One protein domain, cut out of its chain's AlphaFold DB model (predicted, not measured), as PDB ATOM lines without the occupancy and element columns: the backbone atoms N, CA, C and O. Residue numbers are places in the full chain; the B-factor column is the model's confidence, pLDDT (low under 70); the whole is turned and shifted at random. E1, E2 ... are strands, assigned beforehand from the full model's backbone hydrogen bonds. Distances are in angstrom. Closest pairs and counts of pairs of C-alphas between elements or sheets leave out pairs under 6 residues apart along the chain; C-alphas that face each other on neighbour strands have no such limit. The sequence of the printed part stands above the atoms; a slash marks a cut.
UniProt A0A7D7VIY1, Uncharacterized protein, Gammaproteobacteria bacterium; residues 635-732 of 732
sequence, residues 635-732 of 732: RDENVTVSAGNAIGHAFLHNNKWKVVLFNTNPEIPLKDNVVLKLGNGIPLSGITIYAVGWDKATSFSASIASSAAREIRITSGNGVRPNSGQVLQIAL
ATOM      1  N   ARG A 635     139.023 155.633 189.095       67.12
ATOM      2  CA  ARG A 635     139.499 154.256 189.126       67.12
ATOM      3  C   ARG A 635     139.593 153.830 190.585       67.12
ATOM      4  O   ARG A 635     140.357 154.432 191.329       67.12
ATOM      5  N   ASP A 636     138.801 152.831 190.960       65.56
ATOM      6  CA  ASP A 636     138.779 152.209 192.287       65.56
ATOM      7  C   ASP A 636     139.571 150.896 192.240       65.56
ATOM      8  O   ASP A 636     139.240 149.992 191.467       65.56
ATOM      9  N   GLU A 637     140.641 150.818 193.030       68.38
ATOM     10  CA  GLU A 637     141.446 149.612 193.225       68.38
ATOM     11  C   GLU A 637     141.477 149.230 194.710       68.38
ATOM     12  O   GLU A 637     141.719 150.068 195.582       68.38
ATOM     13  N   ASN A 638     141.272 147.941 194.995       67.19
ATOM     14  CA  ASN A 638     141.368 147.417 196.355       67.19
ATOM     15  C   ASN A 638     142.809 147.535 196.868       67.19
ATOM     16  O   ASN A 638     143.756 147.120 196.195       67.19
ATOM     17  N   VAL A 639     142.961 148.029 198.095       71.31
ATOM     18  CA  VAL A 639     144.230 148.014 198.828       71.31
ATOM     19  C   VAL A 639     144.134 146.941 199.899       71.31
ATOM     20  O   VAL A 639     143.223 146.948 200.725       71.31
ATOM     21  N   THR A 640     145.077 146.001 199.898       79.56
ATOM     22  CA  THR A 640     145.132 145.005 200.974       79.56
ATOM     23  C   THR A 640     145.817 145.633 202.177       79.56
ATOM     24  O   THR A 640     146.913 146.176 202.047       79.56
ATOM     25  N   VAL A 641     145.181 145.556 203.341       75.94
ATOM     26  CA  VAL A 641     145.689 146.133 204.588       75.94
ATOM     27  C   VAL A 641     146.056 144.991 205.533       75.94
ATOM     28  O   VAL A 641     145.249 144.096 205.762       75.94
ATOM     29  N   SER A 642     147.275 144.992 206.080       76.38
ATOM     30  CA  SER A 642     147.739 143.928 206.988       76.38
ATOM     31  C   SER A 642     147.037 143.928 208.347       76.38
ATOM     32  O   SER A 642     147.107 142.949 209.090       76.38
ATOM     33  N   ALA A 643     146.382 145.035 208.695       67.94
ATOM     34  CA  ALA A 643     145.653 145.171 209.938       67.94
ATOM     35  C   ALA A 643     144.214 144.669 209.778       67.94
ATOM     36  O   ALA A 643     143.447 145.202 208.981       67.94
ATOM     37  N   GLY A 644     143.841 143.666 210.577       63.59
ATOM     38  CA  GLY A 644     142.540 142.988 210.482       63.59
ATOM     39  C   GLY A 644     141.309 143.854 210.786       63.59
ATOM     40  O   GLY A 644     140.192 143.375 210.634       63.59
ATOM     41  N   ASN A 645     141.491 145.105 211.214       69.00
ATOM     42  CA  ASN A 645     140.428 146.080 211.473       69.00
ATOM     43  C   ASN A 645     140.483 147.312 210.549       69.00
ATOM     44  O   ASN A 645     139.892 148.338 210.873       69.00
ATOM     45  N   ALA A 646     141.180 147.254 209.410       72.00
ATOM     46  CA  ALA A 646     141.164 148.334 208.426       72.00
ATOM     47  C   ALA A 646     140.938 147.828 207.004       72.00
ATOM     48  O   ALA A 646     141.361 146.738 206.631       72.00
ATOM     49  N   ILE A 647     140.296 148.670 206.201       73.69
ATOM     50  CA  ILE A 647     140.061 148.443 204.775       73.69
ATOM     51  C   ILE A 647     140.561 149.646 204.010       73.69
ATOM     52  O   ILE A 647     140.290 150.777 204.400       73.69
ATOM     53  N   GLY A 648     141.283 149.399 202.922       74.81
ATOM     54  CA  GLY A 648     141.825 150.443 202.074       74.81
ATOM     55  C   GLY A 648     141.232 150.414 200.673       74.81
ATOM     56  O   GLY A 648     141.137 149.357 200.051       74.81
ATOM     57  N   HIS A 649     140.917 151.593 200.150       78.75
ATOM     58  CA  HIS A 649     140.542 151.794 198.754       78.75
ATOM     59  C   HIS A 649     141.413 152.875 198.132       78.75
ATOM     60  O   HIS A 649     141.676 153.896 198.763       78.75
ATOM     61  N   ALA A 650     141.862 152.664 196.900       79.38
ATOM     62  CA  ALA A 650     142.624 153.649 196.150       79.38
ATOM     63  C   ALA A 650     141.774 154.234 195.025       79.38
ATOM     64  O   ALA A 650     141.249 153.499 194.193       79.38
ATOM     65  N   PHE A 651     141.699 155.561 194.980       80.00
ATOM     66  CA  PHE A 651     140.936 156.329 194.010       80.00
ATOM     67  C   PHE A 651     141.863 157.218 193.193       80.00
ATOM     68  O   PHE A 651     142.557 158.071 193.748       80.00
ATOM     69  N   LEU A 652     141.843 157.065 191.873       79.06
ATOM     70  CA  LEU A 652     142.433 158.048 190.968       79.06
ATOM     71  C   LEU A 652     141.384 159.111 190.630       79.06
ATOM     72  O   LEU A 652     140.422 158.808 189.931       79.06
ATOM     73  N   HIS A 653     141.573 160.345 191.103       73.31
ATOM     74  CA  HIS A 653     140.697 161.487 190.798       73.31
ATOM     75  C   HIS A 653     141.538 162.722 190.479       73.31
ATOM     76  O   HIS A 653     142.484 163.019 191.210       73.31
ATOM     77  N   ASN A 654     141.221 163.435 189.394       72.81
ATOM     78  CA  ASN A 654     141.999 164.584 188.902       72.81
ATOM     79  C   ASN A 654     143.511 164.292 188.776       72.81
ATOM     80  O   ASN A 654     144.347 165.088 189.206       72.81
ATOM     81  N   ASN A 655     143.866 163.121 188.228       78.06
ATOM     82  CA  ASN A 655     145.245 162.624 188.089       78.06
ATOM     83  C   ASN A 655     146.030 162.491 189.408       78.06
ATOM     84  O   ASN A 655     147.254 162.376 189.390       78.06
ATOM     85  N   LYS A 656     145.341 162.481 190.552       80.62
ATOM     86  CA  LYS A 656     145.936 162.271 191.872       80.62
ATOM     87  C   LYS A 656     145.373 161.005 192.496       80.62
ATOM     88  O   LYS A 656     144.158 160.812 192.545       80.62
ATOM     89  N   TRP A 657     146.263 160.156 192.994       82.69
ATOM     90  CA  TRP A 657     145.880 158.963 193.735       82.69
ATOM     91  C   TRP A 657     145.603 159.313 195.195       82.69
ATOM     92  O   TRP A 657     146.455 159.864 195.896       82.69
ATOM     93  N   LYS A 658     144.401 158.970 195.650       84.50
ATOM     94  CA  LYS A 658     143.960 159.074 197.037       84.50
ATOM     95  C   LYS A 658     143.721 157.672 197.572       84.50
ATOM     96  O   LYS A 658     142.850 156.973 197.067       84.50
ATOM     97  N   VAL A 659     144.474 157.250 198.577       83.44
ATOM     98  CA  VAL A 659     144.218 155.993 199.285       83.44
ATOM     99  C   VAL A 659     143.441 156.323 200.541       83.44
ATOM    100  O   VAL A 659     143.924 157.087 201.362       83.44
ATOM    101  N   VAL A 660     142.248 155.775 200.705       81.25
ATOM    102  CA  VAL A 660     141.414 156.002 201.881       81.25
ATOM    103  C   VAL A 660     141.351 154.726 202.697       81.25
ATOM    104  O   VAL A 660     140.978 153.678 202.174       81.25
ATOM    105  N   LEU A 661     141.735 154.818 203.966       79.81
ATOM    106  CA  LEU A 661     141.684 153.719 204.919       79.81
ATOM    107  C   LEU A 661     140.523 153.941 205.881       79.81
ATOM    108  O   LEU A 661     140.501 154.932 206.607       79.81
ATOM    109  N   PHE A 662     139.587 153.004 205.923       74.81
ATOM    110  CA  PHE A 662     138.475 152.992 206.863       74.81
ATOM    111  C   PHE A 662     138.779 152.019 207.997       74.81
ATOM    112  O   PHE A 662     139.118 150.861 207.748       74.81
ATOM    113  N   ASN A 663     138.656 152.477 209.243       71.50
ATOM    114  CA  ASN A 663     138.684 151.581 210.396       71.50
ATOM    115  C   ASN A 663     137.331 150.855 210.504       71.50
ATOM    116  O   ASN A 663     136.301 151.491 210.732       71.50
ATOM    117  N   THR A 664     137.324 149.532 210.334       66.31
ATOM    118  CA  THR A 664     136.103 148.711 210.421       66.31
ATOM    119  C   THR A 664     135.651 148.498 211.855       66.31
ATOM    120  O   THR A 664     134.492 148.176 212.106       66.31
ATOM    121  N   ASN A 665     136.542 148.703 212.823       67.19
ATOM    122  CA  ASN A 665     136.185 148.697 214.225       67.19
ATOM    123  C   ASN A 665     136.697 149.977 214.887       67.19
ATOM    124  O   ASN A 665     137.806 149.982 215.429       67.19
ATOM    125  N   PRO A 666     135.888 151.052 214.887       57.88
ATOM    126  CA  PRO A 666     136.280 152.333 215.454       57.88
ATOM    127  C   PRO A 666     136.464 152.287 216.972       57.88
ATOM    128  O   PRO A 666     136.719 153.333 217.534       57.88
ATOM    129  N   GLU A 667     136.338 151.137 217.645       60.00
ATOM    130  CA  GLU A 667     136.680 150.949 219.062       60.00
ATOM    131  C   GLU A 667     138.025 150.238 219.267       60.00
ATOM    132  O   GLU A 667     138.569 150.252 220.370       60.00
ATOM    133  N   ILE A 668     138.572 149.605 218.224       60.78
ATOM    134  CA  ILE A 668     139.858 148.910 218.288       60.78
ATOM    135  C   ILE A 668     140.911 149.782 217.600       60.78
ATOM    136  O   ILE A 668     140.771 150.095 216.412       60.78
ATOM    137  N   PRO A 669     141.982 150.171 218.311       60.22
ATOM    138  CA  PRO A 669     143.076 150.884 217.687       60.22
ATOM    139  C   PRO A 669     143.796 149.984 216.689       60.22
ATOM    140  O   PRO A 669     143.916 148.771 216.876       60.22
ATOM    141  N   LEU A 670     144.285 150.572 215.604       57.34
ATOM    142  CA  LEU A 670     145.140 149.840 214.684       57.34
ATOM    143  C   LEU A 670     146.467 149.525 215.358       57.34
ATOM    144  O   LEU A 670     147.043 150.364 216.048       57.34
ATOM    145  N   LYS A 671     146.934 148.292 215.156       61.47
ATOM    146  CA  LYS A 671     148.260 147.877 215.611       61.47
ATOM    147  C   LYS A 671     149.318 148.772 214.968       61.47
ATOM    148  O   LYS A 671     149.187 149.149 213.803       61.47
ATOM    149  N   ASP A 672     150.386 149.043 215.709       64.31
ATOM    150  CA  ASP A 672     151.573 149.676 215.149       64.31
ATOM    151  C   ASP A 672     152.084 148.859 213.950       64.31
ATOM    152  O   ASP A 672     152.140 147.629 214.009       64.31
ATOM    153  N   ASN A 673     152.475 149.551 212.874       71.81
ATOM    154  CA  ASN A 673     152.923 148.991 211.590       71.81
ATOM    155  C   ASN A 673     151.808 148.394 210.713       71.81
ATOM    156  O   ASN A 673     151.774 147.192 210.435       71.81
ATOM    157  N   VAL A 674     150.941 149.257 210.186       78.06
ATOM    158  CA  VAL A 674     149.999 148.874 209.127       78.06
ATOM    159  C   VAL A 674     150.754 148.794 207.802       78.06
ATOM    160  O   VAL A 674     151.372 149.766 207.380       78.06
ATOM    161  N   VAL A 675     150.710 147.649 207.126       83.12
ATOM    162  CA  VAL A 675     151.280 147.466 205.787       83.12
ATOM    163  C   VAL A 675     150.147 147.495 204.770       83.12
ATOM    164  O   VAL A 675     149.211 146.699 204.839       83.12
ATOM    165  N   LEU A 676     150.235 148.429 203.831       84.06
ATOM    166  CA  LEU A 676     149.369 148.539 202.671       84.06
ATOM    167  C   LEU A 676     150.052 147.869 201.488       84.06
ATOM    168  O   LEU A 676     151.147 148.278 201.111       84.06
ATOM    169  N   LYS A 677     149.394 146.896 200.870       84.69
ATOM    170  CA  LYS A 677     149.827 146.330 199.595       84.69
ATOM    171  C   LYS A 677     148.986 146.924 198.474       84.69
ATOM    172  O   LYS A 677     147.765 146.742 198.439       84.69
ATOM    173  N   LEU A 678     149.648 147.655 197.584       82.06
ATOM    174  CA  LEU A 678     149.014 148.354 196.474       82.06
ATOM    175  C   LEU A 678     148.885 147.456 195.240       82.06
ATOM    176  O   LEU A 678     149.794 146.691 194.910       82.06
ATOM    177  N   GLY A 679     147.775 147.602 194.514       78.25
ATOM    178  CA  GLY A 679     147.586 147.005 193.195       78.25
ATOM    179  C   GLY A 679     148.620 147.489 192.170       78.25
ATOM    180  O   GLY A 679     149.241 148.546 192.321       78.25
ATOM    181  N   ASN A 680     148.795 146.715 191.094       76.00
ATOM    182  CA  ASN A 680     149.792 146.987 190.051       76.00
ATOM    183  C   ASN A 680     149.591 148.339 189.332       76.00
ATOM    184  O   ASN A 680     150.543 148.853 188.741       76.00
ATOM    185  N   GLY A 681     148.394 148.935 189.409       79.00
ATOM    186  CA  GLY A 681     148.064 150.221 188.792       79.00
ATOM    187  C   GLY A 681     148.353 151.463 189.643       79.00
ATOM    188  O   GLY A 681     148.368 152.562 189.093       79.00
ATOM    189  N   ILE A 682     148.608 151.318 190.949       81.12
ATOM    190  CA  ILE A 682     148.741 152.455 191.882       81.12
ATOM    191  C   ILE A 682     150.225 152.767 192.132       81.12
ATOM    192  O   ILE A 682     150.925 151.902 192.662       81.12
ATOM    193  N   PRO A 683     150.742 153.962 191.806       83.38
ATOM    194  CA  PRO A 683     152.144 154.300 192.036       83.38
ATOM    195  C   PRO A 683     152.500 154.250 193.530       83.38
ATOM    196  O   PRO A 683     151.650 154.446 194.394       83.38
ATOM    197  N   LEU A 684     153.773 153.982 193.840       79.25
ATOM    198  CA  LEU A 684     154.277 153.962 195.223       79.25
ATOM    199  C   LEU A 684     154.610 155.361 195.769       79.25
ATOM    200  O   LEU A 684     154.857 155.499 196.963       79.25
ATOM    201  N   SER A 685     154.621 156.373 194.900       77.94
ATOM    202  CA  SER A 685     154.881 157.780 195.208       77.94
ATOM    203  C   SER A 685     153.834 158.678 194.550       77.94
ATOM    204  O   SER A 685     153.126 158.259 193.628       77.94
ATOM    205  N   GLY A 686     153.710 159.916 195.033       78.38
ATOM    206  CA  GLY A 686     152.698 160.860 194.560       78.38
ATOM    207  C   GLY A 686     151.278 160.469 194.970       78.38
ATOM    208  O   GLY A 686     150.307 160.918 194.356       78.38
ATOM    209  N   ILE A 687     151.150 159.619 195.992       82.62
ATOM    210  CA  ILE A 687     149.866 159.228 196.567       82.62
ATOM    211  C   ILE A 687     149.623 159.999 197.857       82.62
ATOM    212  O   ILE A 687     150.547 160.319 198.604       82.62
ATOM    213  N   THR A 688     148.357 160.282 198.133       83.94
ATOM    214  CA  THR A 688     147.937 160.809 199.428       83.94
ATOM    215  C   THR A 688     147.104 159.766 200.149       83.94
ATOM    216  O   THR A 688     146.076 159.332 199.628       83.94
ATOM    217  N   ILE A 689     147.543 159.357 201.333       83.00
ATOM    218  CA  ILE A 689     146.818 158.413 202.181       83.00
ATOM    219  C   ILE A 689     145.969 159.212 203.169       83.00
ATOM    220  O   ILE A 689     146.493 160.110 203.815       83.00
ATOM    221  N   TYR A 690     144.687 158.872 203.267       81.50
ATOM    222  CA  TYR A 690     143.670 159.443 204.141       81.50
ATOM    223  C   TYR A 690     143.178 158.351 205.087       81.50
ATOM    224  O   TYR A 690     142.467 157.439 204.670       81.50
ATOM    225  N   ALA A 691     143.563 158.410 206.356       75.88
ATOM    226  CA  ALA A 691     143.184 157.397 207.340       75.88
ATOM    227  C   ALA A 691     142.010 157.889 208.203       75.88
ATOM    228  O   ALA A 691     142.192 158.787 209.016       75.88
ATOM    229  N   VAL A 692     140.804 157.354 207.986       69.81
ATOM    230  CA  VAL A 692     139.530 157.876 208.514       69.81
ATOM    231  C   VAL A 692     139.091 157.125 209.766       69.81
ATOM    232  O   VAL A 692     138.958 155.898 209.751       69.81
ATOM    233  N   GLY A 693     138.838 157.873 210.845       60.88
ATOM    234  CA  GLY A 693     138.465 157.318 212.154       60.88
ATOM    235  C   GLY A 693     139.662 156.952 213.034       60.88
ATOM    236  O   GLY A 693     139.573 156.019 213.830       60.88
ATOM    237  N   TRP A 694     140.801 157.622 212.835       63.09
ATOM    238  CA  TRP A 694     142.077 157.328 213.496       63.09
ATOM    239  C   TRP A 694     142.446 158.500 214.419       63.09
ATOM    240  O   TRP A 694     142.102 159.640 214.106       63.09
ATOM    241  N   ASP A 695     143.118 158.245 215.553       57.72
ATOM    242  CA  ASP A 695     143.592 159.355 216.393       57.72
ATOM    243  C   ASP A 695     144.731 160.131 215.759       57.72
ATOM    244  O   ASP A 695     145.528 159.604 214.979       57.72
ATOM    245  N   LYS A 696     144.910 161.340 216.284       47.59
ATOM    246  CA  LYS A 696     146.170 162.064 216.229       47.59
ATOM    247  C   LYS A 696     147.239 161.296 217.024       47.59
ATOM    248  O   LYS A 696     147.505 161.602 218.184       47.59
ATOM    249  N   ALA A 697     147.908 160.318 216.410       48.81
ATOM    250  CA  ALA A 697     149.277 160.053 216.840       48.81
ATOM    251  C   ALA A 697     150.069 161.344 216.610       48.81
ATOM    252  O   ALA A 697     149.929 162.002 215.576       48.81
ATOM    253  N   THR A 698     150.899 161.718 217.578       46.94
ATOM    254  CA  THR A 698     151.770 162.900 217.499       46.94
ATOM    255  C   THR A 698     152.686 162.878 216.274       46.94
ATOM    256  O   THR A 698     153.173 163.922 215.849       46.94
ATOM    257  N   SER A 699     152.897 161.699 215.686       57.59
ATOM    258  CA  SER A 699     153.553 161.510 214.403       57.59
ATOM    259  C   SER A 699     153.065 160.221 213.744       57.59
ATOM    260  O   SER A 699     152.925 159.178 214.388       57.59
ATOM    261  N   PHE A 700     152.839 160.292 212.439       64.25
ATOM    262  CA  PHE A 700     152.775 159.124 211.577       64.25
ATOM    263  C   PHE A 700     153.821 159.285 210.490       64.25
ATOM    264  O   PHE A 700     154.035 160.386 209.981       64.25
ATOM    265  N   SER A 701     154.446 158.182 210.115       71.00
ATOM    266  CA  SER A 701     155.276 158.117 208.922       71.00
ATOM    267  C   SER A 701     154.732 157.034 208.011       71.00
ATOM    268  O   SER A 701     154.335 155.960 208.468       71.00
ATOM    269  N   ALA A 702     154.703 157.319 206.714       76.19
ATOM    270  CA  ALA A 702     154.623 156.274 205.715       76.19
ATOM    271  C   ALA A 702     155.994 156.131 205.065       76.19
ATOM    272  O   ALA A 702     156.678 157.115 204.793       76.19
ATOM    273  N   SER A 703     156.394 154.895 204.813       80.38
ATOM    274  CA  SER A 703     157.611 154.574 204.077       80.38
ATOM    275  C   SER A 703     157.331 153.420 203.133       80.38
ATOM    276  O   SER A 703     156.578 152.507 203.484       80.38
ATOM    277  N   ILE A 704     157.970 153.416 201.966       81.81
ATOM    278  CA  ILE A 704     157.951 152.257 201.076       81.81
ATOM    279  C   ILE A 704     158.659 151.109 201.805       81.81
ATOM    280  O   ILE A 704     159.866 151.152 202.024       81.81
ATOM    281  N   ALA A 705     157.894 150.102 202.217       76.94
ATOM    282  CA  ALA A 705     158.401 148.933 202.928       76.94
ATOM    283  C   ALA A 705     159.076 147.952 201.967       76.94
ATOM    284  O   ALA A 705     160.082 147.336 202.303       76.94
ATOM    285  N   SER A 706     158.518 147.824 200.761       79.81
ATOM    286  CA  SER A 706     159.090 147.031 199.681       79.81
ATOM    287  C   SER A 706     158.555 147.526 198.344       79.81
ATOM    288  O   SER A 706     157.361 147.431 198.067       79.81
ATOM    289  N   SER A 707     159.435 148.040 197.485       74.62
ATOM    290  CA  SER A 707     159.057 148.449 196.127       74.62
ATOM    291  C   SER A 707     158.698 147.248 195.250       74.62
ATOM    292  O   SER A 707     157.733 147.309 194.490       74.62
ATOM    293  N   ALA A 708     159.412 146.130 195.419       74.81
ATOM    294  CA  ALA A 708     159.160 144.880 194.707       74.81
ATOM    295  C   ALA A 708     157.810 144.250 195.089       74.81
ATOM    296  O   ALA A 708     157.105 143.739 194.223       74.81
ATOM    297  N   ALA A 709     157.423 144.321 196.368       70.38
ATOM    298  CA  ALA A 709     156.132 143.813 196.845       70.38
ATOM    299  C   ALA A 709     154.997 144.851 196.772       70.38
ATOM    300  O   ALA A 709     153.845 144.509 197.047       70.38
ATOM    301  N   ARG A 710     155.313 146.092 196.370       83.44
ATOM    302  CA  ARG A 710     154.412 147.256 196.346       83.44
ATOM    303  C   ARG A 710     153.774 147.547 197.702       83.44
ATOM    304  O   ARG A 710     152.567 147.765 197.810       83.44
ATOM    305  N   GLU A 711     154.602 147.529 198.736       84.81
ATOM    306  CA  GLU A 711     154.183 147.677 200.122       84.81
ATOM    307  C   GLU A 711     154.568 149.039 200.689       84.81
ATOM    308  O   GLU A 711     155.720 149.472 200.592       84.81
ATOM    309  N   ILE A 712     153.610 149.687 201.342       81.94
ATOM    310  CA  ILE A 712     153.797 150.903 202.128       81.94
ATOM    311  C   ILE A 712     153.542 150.553 203.582       81.94
ATOM    312  O   ILE A 712     152.479 150.043 203.924       81.94
ATOM    313  N   ARG A 713     154.495 150.857 204.455       83.94
ATOM    314  CA  ARG A 713     154.320 150.734 205.900       83.94
ATOM    315  C   ARG A 713     153.936 152.083 206.477       83.94
ATOM    316  O   ARG A 713     154.655 153.054 206.266       83.94
ATOM    317  N   ILE A 714     152.842 152.107 207.224       79.44
ATOM    318  CA  ILE A 714     152.407 153.222 208.058       79.44
ATOM    319  C   ILE A 714     152.771 152.887 209.500       79.44
ATOM    320  O   ILE A 714     152.305 151.890 210.057       79.44
ATOM    321  N   THR A 715     153.603 153.731 210.100       74.00
ATOM    322  CA  THR A 715     154.053 153.591 211.487       74.00
ATOM    323  C   THR A 715     153.446 154.716 212.315       74.00
ATOM    324  O   THR A 715     153.502 155.876 211.907       74.00
ATOM    325  N   SER A 716     152.855 154.375 213.462       69.25
ATOM    326  CA  SER A 716     152.383 155.350 214.448       69.25
ATOM    327  C   SER A 716     153.477 155.561 215.495       69.25
ATOM    328  O   SER A 716     154.103 154.597 215.932       69.25
ATOM    329  N   GLY A 717     153.770 156.814 215.850       55.72
ATOM    330  CA  GLY A 717     154.837 157.142 216.800       55.72
ATOM    331  C   GLY A 717     154.498 156.847 218.264       55.72
ATOM    332  O   GLY A 717     155.409 156.785 219.076       55.72
ATOM    333  N   ASN A 718     153.214 156.676 218.595       57.22
ATOM    334  CA  ASN A 718     152.691 156.330 219.919       57.22
ATOM    335  C   ASN A 718     151.281 155.760 219.728       57.22
ATOM    336  O   ASN A 718     150.475 156.412 219.061       57.22
ATOM    337  N   GLY A 719     150.997 154.588 220.309       51.66
ATOM    338  CA  GLY A 719     149.753 153.831 220.124       51.66
ATOM    339  C   GLY A 719     148.508 154.706 219.943       51.66
ATOM    340  O   GLY A 719     148.100 155.440 220.844       51.66
ATOM    341  N   VAL A 720     147.925 154.626 218.748       49.25
ATOM    342  CA  VAL A 720     146.741 155.382 218.316       49.25
ATOM    343  C   VAL A 720     145.550 154.971 219.178       49.25
ATOM    344  O   VAL A 720     145.357 153.778 219.372       49.25
ATOM    345  N   ARG A 721     144.722 155.897 219.680       50.03
ATOM    346  CA  ARG A 721     143.429 155.539 220.287       50.03
ATOM    347  C   ARG A 721     142.274 155.735 219.295       50.03
ATOM    348  O   ARG A 721     142.271 156.648 218.483       50.03
ATOM    349  N   PRO A 722     141.251 154.888 219.316       42.31
ATOM    350  CA  PRO A 722     140.049 155.161 218.544       42.31
ATOM    351  C   PRO A 722     139.308 156.321 219.219       42.31
ATOM    352  O   PRO A 722     138.972 156.144 220.384       42.31
ATOM    353  N   ASN A 723     139.103 157.484 218.570       47.28
ATOM    354  CA  ASN A 723     137.922 158.347 218.823       47.28
ATOM    355  C   ASN A 723     137.850 159.698 218.081       47.28
ATOM    356  O   ASN A 723     136.785 160.306 218.124       47.28
ATOM    357  N   SER A 724     138.888 160.228 217.422       47.66
ATOM    358  CA  SER A 724     138.826 161.656 217.026       47.66
ATOM    359  C   SER A 724     138.252 161.981 215.636       47.66
ATOM    360  O   SER A 724     138.064 163.158 215.342       47.66
ATOM    361  N   GLY A 725     137.931 160.999 214.778       46.78
ATOM    362  CA  GLY A 725     137.440 161.207 213.391       46.78
ATOM    363  C   GLY A 725     138.237 162.192 212.549       46.78
ATOM    364  O   GLY A 725     137.732 162.714 211.556       46.78
ATOM    365  N   GLN A 726     139.483 162.424 212.943       51.31
ATOM    366  CA  GLN A 726     140.452 163.120 212.135       51.31
ATOM    367  C   GLN A 726     140.854 162.190 210.999       51.31
ATOM    368  O   GLN A 726     140.846 160.961 211.133       51.31
ATOM    369  N   VAL A 727     141.172 162.793 209.862       56.09
ATOM    370  CA  VAL A 727     141.794 162.070 208.771       56.09
ATOM    371  C   VAL A 727     143.259 162.423 208.758       56.09
ATOM    372  O   VAL A 727     143.654 163.586 208.713       56.09
ATOM    373  N   LEU A 728     144.082 161.393 208.807       61.88
ATOM    374  CA  LEU A 728     145.507 161.570 208.652       61.88
ATOM    375  C   LEU A 728     145.835 161.666 207.166       61.88
ATOM    376  O   LEU A 728     145.593 160.702 206.443       61.88
ATOM    377  N   GLN A 729     146.406 162.794 206.740       62.41
ATOM    378  CA  GLN A 729     146.944 162.967 205.395       62.41
ATOM    379  C   GLN A 729     148.444 162.636 205.388       62.41
ATOM    380  O   GLN A 729     149.240 163.381 205.958       62.41
ATOM    381  N   ILE A 730     148.844 161.548 204.725       64.00
ATOM    382  CA  ILE A 730     150.261 161.223 204.492       64.00
ATOM    383  C   ILE A 730     150.560 161.356 203.000       64.00
ATOM    384  O   ILE A 730     149.983 160.630 202.190       64.00
ATOM    385  N   ALA A 731     151.448 162.282 202.640       63.19
ATOM    386  CA  ALA A 731     151.984 162.393 201.286       63.19
ATOM    387  C   ALA A 731     153.280 161.574 201.186       63.19
ATOM    388  O   ALA A 731     154.172 161.750 202.017       63.19
ATOM    389  N   LEU A 732     153.347 160.676 200.198       57.31
ATOM    390  CA  LEU A 732     154.509 159.833 199.888       57.31
ATOM    391  C   LEU A 732     155.231 160.278 198.623       57.31
ATOM    392  O   LEU A 732     154.533 160.528 197.608       57.31
TER     393      LEU A 732
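Overview. This is residues 635 to 732 of the 732 residues of an uncharacterized protein of Gammaproteobacteria bacterium (UniProt A0A7D7VIY1). One curled sheet of eight strands folds back on itself like a flattened barrel, with leaf E6, E7, E4 and E1 facing leaf E3, E5 and E8 and E2 as the hinge between them. Across from the hinge the ring is not closed by strand pairing, though edge strands E6 and E8 come near each other at one place. The printed part has 98 residues, with eight named strands, E1 to E8 along the chain, and no named helix; the class is all strand. The sheet is mixed, in the order E6, E7, E4, E1, E2, E3, E5, E8. It is compact, with a radius of gyration of the C-alphas of 12.4 A and spans of 32 by 25 by 22 A.

Arrangement. Start with E1, residues 635 to 641, and E2, residues 646 to 653, an antiparallel hairpin in which N 637 and O 650 are 3.0 A apart, within hydrogen-bond range. E3, residues 656 to 663, forms the next hairpin with E2, with N 649 and O 660 2.9 A apart; E1, E2 and E3 are a meander, each strand the antiparallel neighbour of the one before. E4, residues 674 to 677, is antiparallel to E1, with N 677 and O 640 2.8 A apart, and closes a Greek key, in which the first strand of E1 to E4 neighbours the fourth. The pairing of E1 is staggered: residues 635 to 639 pair with E2, residues 640 to 641 with E4. E5, residues 687 to 694, is parallel to E3, with N 690 and O 659 2.7 A apart. E6, residues 700 to 706, and E7, residues 711 to 716, are a hairpin, with N 703 and O 713 2.9 A apart. E7 is also antiparallel to E4, with N 676 and O 712 2.8 A apart. E8, residues 726 to 731, is antiparallel to E5, with N 689 and O 730 2.9 A apart. The closest C-alphas of E6 and E8 are those of Ala 702 and Ile 730, 6.7 A apart.

Along the chain. Find C-alpha 635 at (139.499, 154.256, 189.126); from there E1 runs 18.5 A to C-alpha 641. E2 measures 22.0 A, E3 22.6 A, E5 18.7 A and E6 18.1 A. Find C-alpha 687 at (149.866, 159.228, 196.567), where E5 begins, and C-alpha 731 at (151.984, 162.393, 201.286), where E8 ends.

Size, cuts and confidence. Look at Ala 708 and Asn 723 for the two C-alphas farthest apart, 34.8 A. The printed part has no cut and no long link, and residue 732 is the chain's last. The mean pLDDT of the printed part is 70.2; look for low confidence at residues 692 to 700 and 716 to 732, among others.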